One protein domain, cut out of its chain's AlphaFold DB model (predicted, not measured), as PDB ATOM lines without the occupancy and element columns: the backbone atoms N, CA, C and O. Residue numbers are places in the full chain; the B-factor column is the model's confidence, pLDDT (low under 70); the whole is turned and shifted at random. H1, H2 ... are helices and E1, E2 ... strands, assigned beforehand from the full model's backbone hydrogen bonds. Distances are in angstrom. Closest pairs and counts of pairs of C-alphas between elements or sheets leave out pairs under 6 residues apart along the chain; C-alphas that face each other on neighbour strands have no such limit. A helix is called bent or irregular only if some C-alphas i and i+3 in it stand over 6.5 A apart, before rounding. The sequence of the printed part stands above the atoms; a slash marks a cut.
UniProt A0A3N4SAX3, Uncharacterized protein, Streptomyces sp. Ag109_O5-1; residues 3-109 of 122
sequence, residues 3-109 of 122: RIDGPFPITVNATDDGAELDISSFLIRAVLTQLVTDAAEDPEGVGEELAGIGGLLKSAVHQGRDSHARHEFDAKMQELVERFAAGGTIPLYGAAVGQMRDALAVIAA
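What this domain is: This is residues 3 to 109 of the 122 residues of an uncharacterized protein of Streptomyces sp. Ag109_O5-1 (UniProt A0A3N4SAX3). Helices H1, H2 and H3 make an open triangle; beyond it, H4 packs on a small strand hairpin, E1 and E2. The 107 printed residues, with two named strands and then four named helices, are mostly helix, the sheet E1 - E2 antiparallel. The whole is loose, radius of gyration of the C-alphas 18.0 A, spanning 46 by 36 by 20 A.

Where its parts are: E1 is residues 10 to 14, from C-alpha 10 at (-93.485, 110.118, 11.887); E2 is 19 to 22. H1 is 24 to 41, 24.1 A; H2 43 to 63, 30.2 A; H3 68 to 88, 23.8 A, irregular, with C-alphas 84 and 87 7.9 A apart; H4 95 to 108, ending at C-alpha 108 (-90.024, 102.195, -3.722).

How they stand to each other: In hairpin E1 and E2, N 13 and O 20 are within hydrogen-bond range, 2.9 A. The closest C-alphas of E1 and H4, Ala 14 and Ile 107, are 6.3 A apart. H1 and H2 touch only at the corner, closest C-alphas Ala 39 and Val 46, 5.7 A. The helical hairpin H2 and H3 touches, closest C-alphas Ala 60 and Arg 70, 4.6 A. H1 and H3 touch, closest C-alphas Val 31 and Phe 84, 4.9 A. Every O i to N i+4 pair is within range in H2 and H4; 12 of 14 in H1, 14 of 17 in H3.

The domain as a whole: The farthest C-alphas, Glu 44 and Ala 109, are 51.5 A apart. The printed part has no cut and no long link; no printed residue is under 70 in pLDDT.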
ATOM      1  N   ARG A   3     -97.650 104.721   9.911       94.75
ATOM      2  CA  ARG A   3     -97.107 105.395  11.091       94.75
ATOM      3  C   ARG A   3     -95.851 104.674  11.569       94.75
ATOM      4  O   ARG A   3     -95.866 103.455  11.702       94.75
ATOM      5  N   ILE A   4     -94.807 105.447  11.836       95.56
ATOM      6  CA  ILE A   4     -93.549 105.007  12.431       95.56
ATOM      7  C   ILE A   4     -93.540 105.472  13.881       95.56
ATOM      8  O   ILE A   4     -93.670 106.668  14.164       95.56
ATOM      9  N   ASP A   5     -93.425 104.522  14.799       91.88
ATOM     10  CA  ASP A   5     -93.418 104.804  16.228       91.88
ATOM     11  C   ASP A   5     -92.081 105.404  16.672       91.88
ATOM     12  O   ASP A   5     -91.047 105.233  16.032       91.88
ATOM     13  N   GLY A   6     -92.085 106.119  17.793       88.81
ATOM     14  CA  GLY A   6     -90.887 106.755  18.328       88.81
ATOM     15  C   GLY A   6     -91.214 107.881  19.307       88.81
ATOM     16  O   GLY A   6     -92.392 108.152  19.559       88.81
ATOM     17  N   PRO A   7     -90.188 108.559  19.852       89.12
ATOM     18  CA  PRO A   7     -90.389 109.739  20.701       89.12
ATOM     19  C   PRO A   7     -91.096 110.871  19.943       89.12
ATOM     20  O   PRO A   7     -91.935 111.577  20.503       89.12
ATOM     21  N   PHE A   8     -90.807 110.983  18.645       92.81
ATOM     22  CA  PHE A   8     -91.497 111.850  17.702       92.81
ATOM     23  C   PHE A   8     -92.044 110.974  16.574       92.81
ATOM     24  O   PHE A   8     -91.319 110.686  15.624       92.81
ATOM     25  N   PRO A   9     -93.288 110.485  16.695       93.75
ATOM     26  CA  PRO A   9     -93.878 109.639  15.672       93.75
ATOM     27  C   PRO A   9     -93.915 110.347  14.318       93.75
ATOM     28  O   PRO A   9     -94.326 111.508  14.241       93.75
ATOM     29  N   ILE A  10     -93.516 109.628  13.270       95.94
ATOM     30  CA  ILE A  10     -93.485 110.118  11.887       95.94
ATOM     31  C   ILE A  10     -94.560 109.383  11.101       95.94
ATOM     32  O   ILE A  10     -94.709 108.166  11.236       95.94
ATOM     33  N   THR A  11     -95.296 110.094  10.257       96.62
ATOM     34  CA  THR A  11     -96.221 109.454   9.317       96.62
ATOM     35  C   THR A  11     -95.637 109.499   7.912       96.62
ATOM     36  O   THR A  11     -95.258 110.560   7.430       96.62
ATOM     37  N   VAL A  12     -95.570 108.345   7.252       96.56
ATOM     38  CA  VAL A  12     -95.138 108.210   5.858       96.56
ATOM     39  C   VAL A  12     -96.371 108.135   4.963       96.56
ATOM     40  O   VAL A  12     -97.184 107.205   5.064       96.56
ATOM     41  N   ASN A  13     -96.503 109.106   4.067       94.94
ATOM     42  CA  ASN A  13     -97.565 109.174   3.073       94.94
ATOM     43  C   ASN A  13     -96.985 108.855   1.701       94.94
ATOM     44  O   ASN A  13     -96.119 109.569   1.218       94.94
ATOM     45  N   ALA A  14     -97.453 107.775   1.078       92.81
ATOM     46  CA  ALA A  14     -97.085 107.470  -0.298       92.81
ATOM     47  C   ALA A  14     -97.726 108.496  -1.242       92.81
ATOM     48  O   ALA A  14     -98.910 108.810  -1.093       92.81
ATOM     49  N   THR A  15     -96.958 108.970  -2.213       90.69
ATOM     50  CA  THR A  15     -97.412 109.831  -3.308       90.69
ATOM     51  C   THR A  15     -97.126 109.146  -4.641       90.69
ATOM     52  O   THR A  15     -96.513 108.077  -4.683       90.69
ATOM     53  N   ASP A  16     -97.575 109.739  -5.749       87.25
ATOM     54  CA  ASP A  16     -97.285 109.176  -7.068       87.25
ATOM     55  C   ASP A  16     -95.783 109.160  -7.397       87.25
ATOM     56  O   ASP A  16     -95.316 108.214  -8.039       87.25
ATOM     57  N   ASP A  17     -95.042 110.147  -6.889       87.38
ATOM     58  CA  ASP A  17     -93.616 110.360  -7.159       87.38
ATOM     59  C   ASP A  17     -92.691 109.874  -6.026       87.38
ATOM     60  O   ASP A  17     -91.469 109.986  -6.130       87.38
ATOM     61  N   GLY A  18     -93.237 109.337  -4.929       91.06
ATOM     62  CA  GLY A  18     -92.441 108.862  -3.798       91.06
ATOM     63  C   GLY A  18     -93.191 108.888  -2.471       91.06
ATOM     64  O   GLY A  18     -94.210 108.217  -2.304       91.06
ATOM     65  N   ALA A  19     -92.645 109.612  -1.492       94.50
ATOM     66  CA  ALA A  19     -93.211 109.697  -0.152       94.50
ATOM     67  C   ALA A  19     -93.074 111.098   0.451       94.50
ATOM     68  O   ALA A  19     -92.045 111.753   0.301       94.50
ATOM     69  N   GLU A  20     -94.078 111.498   1.219       95.88
ATOM     70  CA  GLU A  20     -94.029 112.631   2.136       95.88
ATOM     71  C   GLU A  20     -93.866 112.129   3.574       95.88
ATOM     72  O   GLU A  20     -94.469 111.127   3.975       95.88
ATOM     73  N   LEU A  21     -93.058 112.844   4.357       95.81
ATOM     74  CA  LEU A  21     -92.854 112.579   5.777       95.81
ATOM     75  C   LEU A  21     -93.534 113.676   6.593       95.81
ATOM     76  O   LEU A  21     -93.093 114.824   6.596       95.81
ATOM     77  N   ASP A  22     -94.587 113.319   7.318       96.06
ATOM     78  CA  ASP A  22     -95.183 114.202   8.313       96.06
ATOM     79  C   ASP A  22     -94.377 114.119   9.613       96.06
ATOM     80  O   ASP A  22     -94.410 113.119  10.339       96.06
ATOM     81  N   ILE A  23     -93.653 115.206   9.884       95.44
ATOM     82  CA  ILE A  23     -92.812 115.412  11.065       95.44
ATOM     83  C   ILE A  23     -93.461 116.378  12.068       95.44
ATOM     84  O   ILE A  23     -92.783 116.903  12.953       95.44
ATOM     85  N   SER A  24     -94.768 116.632  11.960       95.88
ATOM     86  CA  SER A  24     -95.469 117.624  12.787       95.88
ATOM     87  C   SER A  24     -95.289 117.369  14.283       95.88
ATOM     88  O   SER A  24     -95.123 118.311  15.057       95.88
ATOM     89  N   SER A  25     -95.236 116.099  14.710       94.56
ATOM     90  CA  SER A  25     -94.986 115.762  16.118       94.56
ATOM     91  C   SER A  25     -93.622 116.250  16.612       94.56
ATOM     92  O   SER A  25     -93.511 116.607  17.783       94.56
ATOM     93  N   PHE A  26     -92.596 116.247  15.761       94.56
ATOM     94  CA  PHE A  26     -91.273 116.767  16.099       94.56
ATOM     95  C   PHE A  26     -91.294 118.295  16.170       94.56
ATOM     96  O   PHE A  26     -90.902 118.862  17.187       94.56
ATOM     97  N   LEU A  27     -91.839 118.951  15.140       95.31
ATOM     98  CA  LEU A  27     -91.934 120.411  15.093       95.31
ATOM     99  C   LEU A  27     -92.694 120.968  16.299       95.31
ATOM    100  O   LEU A  27     -92.233 121.902  16.939       95.31
ATOM    101  N   ILE A  28     -93.828 120.369  16.659       95.38
ATOM    102  CA  ILE A  28     -94.641 120.843  17.781       95.38
ATOM    103  C   ILE A  28     -93.928 120.611  19.118       95.38
ATOM    104  O   ILE A  28     -93.823 121.529  19.931       95.38
ATOM    105  N   ARG A  29     -93.455 119.384  19.368       92.50
ATOM    106  CA  ARG A  29     -93.000 118.974  20.707       92.50
ATOM    107  C   ARG A  29     -91.559 119.355  21.022       92.50
ATOM    108  O   ARG A  29     -91.271 119.596  22.185       92.50
ATOM    109  N   ALA A  30     -90.673 119.363  20.031       90.31
ATOM    110  CA  ALA A  30     -89.277 119.746  20.233       90.31
ATOM    111  C   ALA A  30     -89.083 121.234  19.934       90.31
ATOM    112  O   ALA A  30     -88.701 121.996  20.815       90.31
ATOM    113  N   VAL A  31     -89.421 121.659  18.715       94.44
ATOM    114  CA  VAL A  31     -89.049 122.990  18.219       94.44
ATOM    115  C   VAL A  31     -89.948 124.080  18.800       94.44
ATOM    116  O   VAL A  31     -89.480 124.984  19.486       94.44
ATOM    117  N   LEU A  32     -91.257 123.998  18.548       95.56
ATOM    118  CA  LEU A  32     -92.203 125.051  18.914       95.56
ATOM    119  C   LEU A  32     -92.428 125.129  20.422       95.56
ATOM    120  O   LEU A  32     -92.575 126.225  20.946       95.56
ATOM    121  N   THR A  33     -92.433 123.991  21.122       95.19
ATOM    122  CA  THR A  33     -92.553 123.991  22.586       95.19
ATOM    123  C   THR A  33     -91.373 124.725  23.218       95.19
ATOM    124  O   THR A  33     -91.602 125.616  24.027       95.19
ATOM    125  N   GLN A  34     -90.137 124.430  22.799       92.94
ATOM    126  CA  GLN A  34     -88.960 125.114  23.334       92.94
ATOM    127  C   GLN A  34     -88.942 126.602  22.958       92.94
ATOM    128  O   GLN A  34     -88.682 127.434  23.816       92.94
ATOM    129  N   LEU A  35     -89.292 126.957  21.717       94.75
ATOM    130  CA  LEU A  35     -89.397 128.362  21.310       94.75
ATOM    131  C   LEU A  35     -90.421 129.134  22.159       94.75
ATOM    132  O   LEU A  35     -90.169 130.268  22.550       94.75
ATOM    133  N   VAL A  36     -91.577 128.527  22.444       96.00
ATOM    134  CA  VAL A  36     -92.612 129.138  23.291       96.00
ATOM    135  C   VAL A  36     -92.147 129.248  24.741       96.00
ATOM    136  O   VAL A  36     -92.445 130.252  25.380       96.00
ATOM    137  N   THR A  37     -91.420 128.256  25.259       96.31
ATOM    138  CA  THR A  37     -90.812 128.322  26.594       96.31
ATOM    139  C   THR A  37     -89.814 129.472  26.683       96.31
ATOM    140  O   THR A  37     -89.964 130.321  27.554       96.31
ATOM    141  N   ASP A  38     -88.877 129.565  25.741       95.12
ATOM    142  CA  ASP A  38     -87.870 130.628  25.718       95.12
ATOM    143  C   ASP A  38     -88.530 132.010  25.590       95.12
ATOM    144  O   ASP A  38     -88.176 132.939  26.308       95.12
ATOM    145  N   ALA A  39     -89.552 132.143  24.738       95.94
ATOM    146  CA  ALA A  39     -90.297 133.393  24.589       95.94
ATOM    147  C   ALA A  39     -91.137 133.752  25.828       95.94
ATOM    148  O   ALA A  39     -91.437 134.924  26.045       95.94
ATOM    149  N   ALA A  40     -91.556 132.768  26.627       97.38
ATOM    150  CA  ALA A  40     -92.249 133.016  27.888       97.38
ATOM    151  C   ALA A  40     -91.281 133.470  28.994       97.38
ATOM    152  O   ALA A  40     -91.686 134.232  29.872       97.38
ATOM    153  N   GLU A  41     -90.031 133.005  28.953       97.50
ATOM    154  CA  GLU A  41     -88.974 133.378  29.898       97.50
ATOM    155  C   GLU A  41     -88.334 134.733  29.556       97.50
ATOM    156  O   GLU A  41     -88.097 135.537  30.458       97.50
ATOM    157  N   ASP A  42     -88.103 135.007  28.269       97.44
ATOM    158  CA  ASP A  42     -87.498 136.242  27.760       97.44
ATOM    159  C   ASP A  42     -88.148 136.690  26.430       97.44
ATOM    160  O   ASP A  42     -87.614 136.457  25.336       97.44
ATOM    161  N   PRO A  43     -89.329 137.333  26.488       95.06
ATOM    162  CA  PRO A  43     -90.053 137.743  25.287       95.06
ATOM    163  C   PRO A  43     -89.324 138.826  24.486       95.06
ATOM    164  O   PRO A  43     -89.424 138.846  23.257       95.06
ATOM    165  N   GLU A  44     -88.614 139.735  25.162       97.12
ATOM    166  CA  GLU A  44     -87.877 140.818  24.505       97.12
ATOM    167  C   GLU A  44     -86.644 140.262  23.792       97.12
ATOM    168  O   GLU A  44     -86.495 140.501  22.594       97.12
ATOM    169  N   GLY A  45     -85.829 139.440  24.461       96.06
ATOM    170  CA  GLY A  45     -84.628 138.857  23.861       96.06
ATOM    171  C   GLY A  45     -84.932 137.957  22.663       96.06
ATOM    172  O   GLY A  45     -84.317 138.112  21.605       96.06
ATOM    173  N   VAL A  46     -85.936 137.076  22.767       95.12
ATOM    174  CA  VAL A  46     -86.365 136.243  21.628       95.12
ATOM    175  C   VAL A  46     -86.932 137.107  20.495       95.12
ATOM    176  O   VAL A  46     -86.655 136.860  19.318       95.12
ATOM    177  N   GLY A  47     -87.708 138.142  20.824       95.88
ATOM    178  CA  GLY A  47     -88.251 139.075  19.839       95.88
ATOM    179  C   GLY A  47     -87.160 139.828  19.071       95.88
ATOM    180  O   GLY A  47     -87.217 139.909  17.840       95.88
ATOM    181  N   GLU A  48     -86.155 140.342  19.778       97.19
ATOM    182  CA  GLU A  48     -85.005 141.038  19.197       97.19
ATOM    183  C   GLU A  48     -84.147 140.112  18.330       97.19
ATOM    184  O   GLU A  48     -83.787 140.486  17.211       97.19
ATOM    185  N   GLU A  49     -83.877 138.887  18.794       95.94
ATOM    186  CA  GLU A  49     -83.137 137.874  18.034       95.94
ATOM    187  C   GLU A  49     -83.828 137.580  16.692       95.94
ATOM    188  O   GLU A  49     -83.219 137.707  15.622       95.94
ATOM    189  N   LEU A  50     -85.129 137.269  16.722       95.56
ATOM    190  CA  LEU A  50     -85.907 136.979  15.515       95.56
ATOM    191  C   LEU A  50     -86.007 138.197  14.583       95.56
ATOM    192  O   LEU A  50     -85.927 138.051  13.357       95.56
ATOM    193  N   ALA A  51     -86.146 139.405  15.135       96.62
ATOM    194  CA  ALA A  51     -86.152 140.638  14.351       96.62
ATOM    195  C   ALA A  51     -84.804 140.879  13.652       96.62
ATOM    196  O   ALA A  51     -84.785 141.246  12.471       96.62
ATOM    197  N   GLY A  52     -83.687 140.622  14.342       96.06
ATOM    198  CA  GLY A  52     -82.336 140.703  13.790       96.06
ATOM    199  C   GLY A  52     -82.135 139.750  12.612       96.06
ATOM    200  O   GLY A  52     -81.711 140.172  11.533       96.06
ATOM    201  N   ILE A  53     -82.546 138.488  12.767       95.25
ATOM    202  CA  ILE A  53     -82.510 137.483  11.691       95.25
ATOM    203  C   ILE A  53     -83.379 137.921  10.503       95.25
ATOM    204  O   ILE A  53     -82.957 137.832   9.346       95.25
ATOM    205  N   GLY A  54     -84.566 138.474  10.767       94.56
ATOM    206  CA  GLY A  54     -85.425 139.049   9.731       94.56
ATOM    207  C   GLY A  54     -84.766 140.211   8.971       94.56
ATOM    208  O   GLY A  54     -84.959 140.350   7.760       94.56
ATOM    209  N   GLY A  55     -83.961 141.032   9.652       94.25
ATOM    210  CA  GLY A  55     -83.151 142.090   9.044       94.25
ATOM    211  C   GLY A  55     -82.060 141.552   8.111       94.25
ATOM    212  O   GLY A  55     -81.898 142.062   6.994       94.25
ATOM    213  N   LEU A  56     -81.367 140.486   8.523       93.38
ATOM    214  CA  LEU A  56     -80.372 139.794   7.696       93.38
ATOM    215  C   LEU A  56     -81.013 139.187   6.446       93.38
ATOM    216  O   LEU A  56     -80.519 139.408   5.343       93.38
ATOM    217  N   LEU A  57     -82.162 138.518   6.588       92.94
ATOM    218  CA  LEU A  57     -82.895 137.945   5.456       92.94
ATOM    219  C   LEU A  57     -83.270 139.014   4.423       92.94
ATOM    220  O   LEU A  57     -83.032 138.837   3.228       92.94
ATOM    221  N   LYS A  58     -83.828 140.144   4.876       92.06
ATOM    222  CA  LYS A  58     -84.163 141.269   3.992       92.06
ATOM    223  C   LYS A  58     -82.924 141.773   3.261       92.06
ATOM    224  O   LYS A  58     -82.979 141.970   2.050       92.06
ATOM    225  N   SER A  59     -81.810 141.946   3.965       88.94
ATOM    226  CA  SER A  59     -80.551 142.404   3.371       88.94
ATOM    227  C   SER A  59     -79.999 141.402   2.353       88.94
ATOM    228  O   SER A  59     -79.650 141.794   1.241       88.94
ATOM    229  N   ALA A  60     -80.013 140.107   2.676       90.06
ATOM    230  CA  ALA A  60     -79.561 139.026   1.804       90.06
ATOM    231  C   ALA A  60     -80.357 138.960   0.489       90.06
ATOM    232  O   ALA A  60     -79.774 138.778  -0.579       90.06
ATOM    233  N   VAL A  61     -81.681 139.163   0.543       88.88
ATOM    234  CA  VAL A  61     -82.538 139.216  -0.656       88.88
ATOM    235  C   VAL A  61     -82.129 140.357  -1.594       88.88
ATOM    236  O   VAL A  61     -82.118 140.165  -2.807       88.88
ATOM    237  N   HIS A  62     -81.761 141.522  -1.056       87.38
ATOM    238  CA  HIS A  62     -81.367 142.679  -1.869       87.38
ATOM    239  C   HIS A  62     -79.923 142.595  -2.385       87.38
ATOM    240  O   HIS A  62     -79.634 143.098  -3.467       87.38
ATOM    241  N   GLN A  63     -79.012 141.988  -1.621       86.25
ATOM    242  CA  GLN A  63     -77.575 141.959  -1.928       86.25
ATOM    243  C   GLN A  63     -77.137 140.721  -2.728       86.25
ATOM    244  O   GLN A  63     -76.033 140.697  -3.268       86.25
ATOM    245  N   GLY A  64     -77.991 139.701  -2.833       79.94
ATOM    246  CA  GLY A  64     -77.728 138.500  -3.621       79.94
ATOM    247  C   GLY A  64     -77.058 137.363  -2.841       79.94
ATOM    248  O   GLY A  64     -76.776 137.458  -1.645       79.94
ATOM    249  N   ARG A  65     -76.842 136.239  -3.540       75.25
ATOM    250  CA  ARG A  65     -76.558 134.919  -2.943       75.25
ATOM    251  C   ARG A  65     -75.204 134.800  -2.238       75.25
ATOM    252  O   ARG A  65     -75.083 133.967  -1.354       75.25
ATOM    253  N   ASP A  66     -74.220 135.606  -2.624       80.44
ATOM    254  CA  ASP A  66     -72.862 135.582  -2.052       80.44
ATOM    255  C   ASP A  66     -72.568 136.829  -1.201       80.44
ATOM    256  O   ASP A  66     -71.441 137.298  -1.081       80.44
ATOM    257  N   SER A  67     -73.624 137.431  -0.653       85.25
ATOM    258  CA  SER A  67     -73.496 138.581   0.233       85.25
ATOM    259  C   SER A  67     -73.138 138.145   1.652       85.25
ATOM    260  O   SER A  67     -73.568 137.093   2.126       85.25
ATOM    261  N   HIS A  68     -72.410 139.002   2.372       90.12
ATOM    262  CA  HIS A  68     -72.129 138.814   3.799       90.12
ATOM    263  C   HIS A  68     -73.414 138.580   4.606       90.12
ATOM    264  O   HIS A  68     -73.483 137.663   5.415       90.12
ATOM    265  N   ALA A  69     -74.468 139.347   4.303       89.19
ATOM    266  CA  ALA A  69     -75.768 139.216   4.950       89.19
ATOM    267  C   ALA A  69     -76.405 137.832   4.749       89.19
ATOM    268  O   ALA A  69     -77.109 137.350   5.635       89.19
ATOM    269  N   ARG A  70     -76.174 137.180   3.599       91.31
ATOM    270  CA  ARG A  70     -76.670 135.821   3.357       91.31
ATOM    271  C   ARG A  70     -75.940 134.801   4.223       91.31
ATOM    272  O   ARG A  70     -76.600 133.974   4.840       91.31
ATOM    273  N   HIS A  71     -74.615 134.900   4.298       93.19
ATOM    274  CA  HIS A  71     -73.798 134.017   5.134       93.19
ATOM    275  C   HIS A  71     -74.131 134.178   6.621       93.19
ATOM    276  O   HIS A  71     -74.300 133.182   7.317       93.19
ATOM    277  N   GLU A  72     -74.306 135.413   7.100       93.44
ATOM    278  CA  GLU A  72     -74.744 135.671   8.479       93.44
ATOM    279  C   GLU A  72     -76.153 135.136   8.754       93.44
ATOM    280  O   GLU A  72     -76.388 134.536   9.802       93.44
ATOM    281  N   PHE A  73     -77.091 135.318   7.818       94.56
ATOM    282  CA  PHE A  73     -78.432 134.747   7.932       94.56
ATOM    283  C   PHE A  73     -78.382 133.219   8.038       94.56
ATOM    284  O   PHE A  73     -78.986 132.648   8.943       94.56
ATOM    285  N   ASP A  74     -77.656 132.559   7.131       94.25
ATOM    286  CA  ASP A  74     -77.567 131.100   7.098       94.25
ATOM    287  C   ASP A  74     -76.891 130.565   8.382       94.25
ATOM    288  O   ASP A  74     -77.366 129.585   8.956       94.25
ATOM    289  N   ALA A  75     -75.868 131.255   8.904       95.56
ATOM    290  CA  ALA A  75     -75.243 130.923  10.187       95.56
ATOM    291  C   ALA A  75     -76.226 131.039  11.365       95.56
ATOM    292  O   ALA A  75     -76.333 130.114  12.170       95.56
ATOM    293  N   LYS A  76     -77.007 132.126  11.441       96.06
ATOM    294  CA  LYS A  76     -78.027 132.289  12.490       96.06
ATOM    295  C   LYS A  76     -79.144 131.259  12.402       96.06
ATOM    296  O   LYS A  76     -79.575 130.735  13.423       96.06
ATOM    297  N   MET A  77     -79.589 130.910  11.199       94.88
ATOM    298  CA  MET A  77     -80.567 129.836  11.027       94.88
ATOM    299  C   MET A  77     -80.013 128.482  11.477       94.88
ATOM    300  O   MET A  77     -80.743 127.705  12.091       94.88
ATOM    301  N   GLN A  78     -78.734 128.210  11.215       95.12
ATOM    302  CA  GLN A  78     -78.074 126.996  11.684       95.12
ATOM    303  C   GLN A  78     -77.993 126.948  13.219       95.12
ATOM    304  O   GLN A  78     -78.322 125.916  13.802       95.12
ATOM    305  N   GLU A  79     -77.665 128.065  13.881       95.00
ATOM    306  CA  GLU A  79     -77.698 128.175  15.350       95.00
ATOM    307  C   GLU A  79     -79.096 127.839  15.910       95.00
ATOM    308  O   GLU A  79     -79.218 127.075  16.871       95.00
ATOM    309  N   LEU A  80     -80.171 128.335  15.280       94.06
ATOM    310  CA  LEU A  80     -81.545 128.006  15.682       94.06
ATOM    311  C   LEU A  80     -81.873 126.518  15.490       94.06
ATOM    312  O   LEU A  80     -82.538 125.915  16.334       94.06
ATOM    313  N   VAL A  81     -81.413 125.905  14.397       94.44
ATOM    314  CA  VAL A  81     -81.607 124.469  14.133       94.44
ATOM    315  C   VAL A  81     -80.868 123.614  15.166       94.44
ATOM    316  O   VAL A  81     -81.406 122.612  15.642       94.44
ATOM    317  N   GLU A  82     -79.659 124.007  15.551       93.81
ATOM    318  CA  GLU A  82     -78.890 123.335  16.599       93.81
ATOM    319  C   GLU A  82     -79.579 123.451  17.960       93.81
ATOM    320  O   GLU A  82     -79.769 122.436  18.634       93.81
ATOM    321  N   ARG A  83     -80.027 124.659  18.317       90.88
ATOM    322  CA  ARG A  83     -80.685 124.950  19.597       90.88
ATOM    323  C   ARG A  83     -82.043 124.265  19.737       90.88
ATOM    324  O   ARG A  83     -82.296 123.619  20.749       90.88
ATOM    325  N   PHE A  84     -82.920 124.405  18.745       90.31
ATOM    326  CA  PHE A  84     -84.331 124.020  18.875       90.31
ATOM    327  C   PHE A  84     -84.684 122.696  18.200       90.31
ATOM    328  O   PHE A  84     -85.647 122.039  18.591       90.31
ATOM    329  N   ALA A  85     -83.928 122.295  17.178       91.81
ATOM    330  CA  ALA A  85     -84.234 121.122  16.364       91.81
ATOM    331  C   ALA A  85     -83.172 120.018  16.480       91.81
ATOM    332  O   ALA A  85     -83.112 119.154  15.606       91.81
ATOM    333  N   ALA A  86     -82.329 120.030  17.520       86.69
ATOM    334  CA  ALA A  86     -81.281 119.026  17.733       86.69
ATOM    335  C   ALA A  86     -80.445 118.761  16.459       86.69
ATOM    336  O   ALA A  86     -80.238 117.615  16.042       86.69
ATOM    337  N   GLY A  87     -80.046 119.840  15.778       89.19
ATOM    338  CA  GLY A  87     -79.298 119.768  14.519       89.19
ATOM    339  C   GLY A  87     -80.137 119.338  13.309       89.19
ATOM    340  O   GLY A  87     -79.584 118.892  12.308       89.19
ATOM    341  N   GLY A  88     -81.466 119.429  13.391       89.12
ATOM    342  CA  GLY A  88     -82.390 119.044  12.323       89.12
ATOM    343  C   GLY A  88     -82.589 117.533  12.198       89.12
ATOM    344  O   GLY A  88     -83.009 117.055  11.145       89.12
ATOM    345  N   THR A  89     -82.280 116.770  13.250       90.56
ATOM    346  CA  THR A  89     -82.349 115.305  13.226       90.56
ATOM    347  C   THR A  89     -83.491 114.780  14.088       90.56
ATOM    348  O   THR A  89     -83.737 115.259  15.193       90.56
ATOM    349  N   ILE A  90     -84.194 113.761  13.583       91.88
ATOM    350  CA  ILE A  90     -85.226 113.048  14.341       91.88
ATOM    351  C   ILE A  90     -84.684 111.660  14.670       91.88
ATOM    352  O   ILE A  90     -84.453 110.866  13.753       91.88
ATOM    353  N   PRO A  91     -84.465 111.337  15.955       88.94
ATOM    354  CA  PRO A  91     -83.932 110.039  16.311       88.94
ATOM    355  C   PRO A  91     -84.983 108.944  16.108       88.94
ATOM    356  O   PRO A  91     -86.107 109.026  16.607       88.94
ATOM    357  N   LEU A  92     -84.578 107.880  15.417       90.81
ATOM    358  CA  LEU A  92     -85.332 106.636  15.296       90.81
ATOM    359  C   LEU A  92     -84.602 105.537  16.067       90.81
ATOM    360  O   LEU A  92     -83.392 105.367  15.925       90.81
ATOM    361  N   TYR A  93     -85.340 104.772  16.869       88.19
ATOM    362  CA  TYR A  93     -84.768 103.741  17.734       88.19
ATOM    363  C   TYR A  93     -85.394 102.372  17.479       88.19
ATOM    364  O   TYR A  93     -86.602 102.255  17.271       88.19
ATOM    365  N   GLY A  94     -84.575 101.322  17.571       90.50
ATOM    366  CA  GLY A  94     -85.032  99.932  17.589       90.50
ATOM    367  C   GLY A  94     -85.986  99.594  16.441       90.50
ATOM    368  O   GLY A  94     -85.648  99.757  15.270       90.50
ATOM    369  N   ALA A  95     -87.192  99.139  16.793       92.75
ATOM    370  CA  ALA A  95     -88.211  98.724  15.832       92.75
ATOM    371  C   ALA A  95     -88.625  99.838  14.853       92.75
ATOM    372  O   ALA A  95     -88.940  99.532  13.708       92.75
ATOM    373  N   ALA A  96     -88.553 101.113  15.255       93.88
ATOM    374  CA  ALA A  96     -88.907 102.254  14.408       93.88
ATOM    375  C   ALA A  96     -88.048 102.341  13.138       93.88
ATOM    376  O   ALA A  96     -88.541 102.687  12.067       93.88
ATOM    377  N   VAL A  97     -86.764 101.976  13.235       94.81
ATOM    378  CA  VAL A  97     -85.856 101.943  12.077       94.81
ATOM    379  C   VAL A  97     -86.322 100.889  11.068       94.81
ATOM    380  O   VAL A  97     -86.365 101.151   9.867       94.81
ATOM    381  N   GLY A  98     -86.723  99.712  11.559       94.56
ATOM    382  CA  GLY A  98     -87.286  98.642  10.734       94.56
ATOM    383  C   GLY A  98     -88.623  99.035  10.108       94.56
ATOM    384  O   GLY A  98     -88.795  98.875   8.904       94.56
ATOM    385  N   GLN A  99     -89.525  99.630  10.895       94.44
ATOM    386  CA  GLN A  99     -90.807 100.144  10.407       94.44
ATOM    387  C   GLN A  99     -90.605 101.167   9.277       94.44
ATOM    388  O   GLN A  99     -91.280 101.085   8.252       94.44
ATOM    389  N   MET A 100     -89.662 102.106   9.435       95.56
ATOM    390  CA  MET A 100     -89.356 103.113   8.413       95.56
ATOM    391  C   MET A 100     -88.822 102.459   7.137       95.56
ATOM    392  O   MET A 100     -89.313 102.745   6.047       95.56
ATOM    393  N   ARG A 101     -87.855 101.541   7.268       95.19
ATOM    394  CA  ARG A 101     -87.321 100.771   6.135       95.19
ATOM    395  C   ARG A 101     -88.439 100.055   5.382       95.19
ATOM    396  O   ARG A 101     -88.504 100.164   4.163       95.19
ATOM    397  N   ASP A 102     -89.298  99.334   6.094       95.25
ATOM    398  CA  ASP A 102     -90.347  98.517   5.483       95.25
ATOM    399  C   ASP A 102     -91.401  99.396   4.796       95.25
ATOM    400  O   ASP A 102     -91.809  99.106   3.671       95.25
ATOM    401  N   ALA A 103     -91.777 100.522   5.414       94.50
ATOM    402  CA  ALA A 103     -92.680 101.497   4.808       94.50
ATOM    403  C   ALA A 103     -92.115 102.077   3.501       94.50
ATOM    404  O   ALA A 103     -92.820 102.129   2.492       94.50
ATOM    405  N   LEU A 104     -90.840 102.476   3.497       94.75
ATOM    406  CA  LEU A 104     -90.178 103.026   2.312       94.75
ATOM    407  C   LEU A 104     -89.948 101.967   1.228       94.75
ATOM    408  O   LEU A 104     -90.089 102.271   0.046       94.75
ATOM    409  N   ALA A 105     -89.651 100.722   1.604       94.25
ATOM    410  CA  ALA A 105     -89.465  99.624   0.658       94.25
ATOM    411  C   ALA A 105     -90.742  99.320  -0.137       94.25
ATOM    412  O   ALA A 105     -90.673  99.071  -1.337       94.25
ATOM    413  N   VAL A 106     -91.910  99.386   0.513       91.12
ATOM    414  CA  VAL A 106     -93.207  99.221  -0.162       91.12
ATOM    415  C   VAL A 106     -93.446 100.333  -1.184       91.12
ATOM    416  O   VAL A 106     -93.940 100.060  -2.272       91.12
ATOM    417  N   ILE A 107     -93.079 101.571  -0.854       91.38
ATOM    418  CA  ILE A 107     -93.263 102.732  -1.737       91.38
ATOM    419  C   ILE A 107     -92.298 102.687  -2.926       91.38
ATOM    420  O   ILE A 107     -92.686 102.986  -4.050       91.38
ATOM    421  N   ALA A 108     -91.049 102.287  -2.689       90.94
ATOM    422  CA  ALA A 108     -90.024 102.195  -3.722       90.94
ATOM    423  C   ALA A 108     -90.200 100.986  -4.661       90.94
ATOM    424  O   ALA A 108     -89.533 100.913  -5.696       90.94
ATOM    425  N   ALA A 109     -91.055 100.017  -4.310       87.06
ATOM    426  CA  ALA A 109     -91.288  98.841  -5.134       87.06
ATOM    427  C   ALA A 109     -91.883  99.243  -6.501       87.06
ATOM    428  O   ALA A 109     -92.865  99.991  -6.545       87.06
TER     429      ALA A 109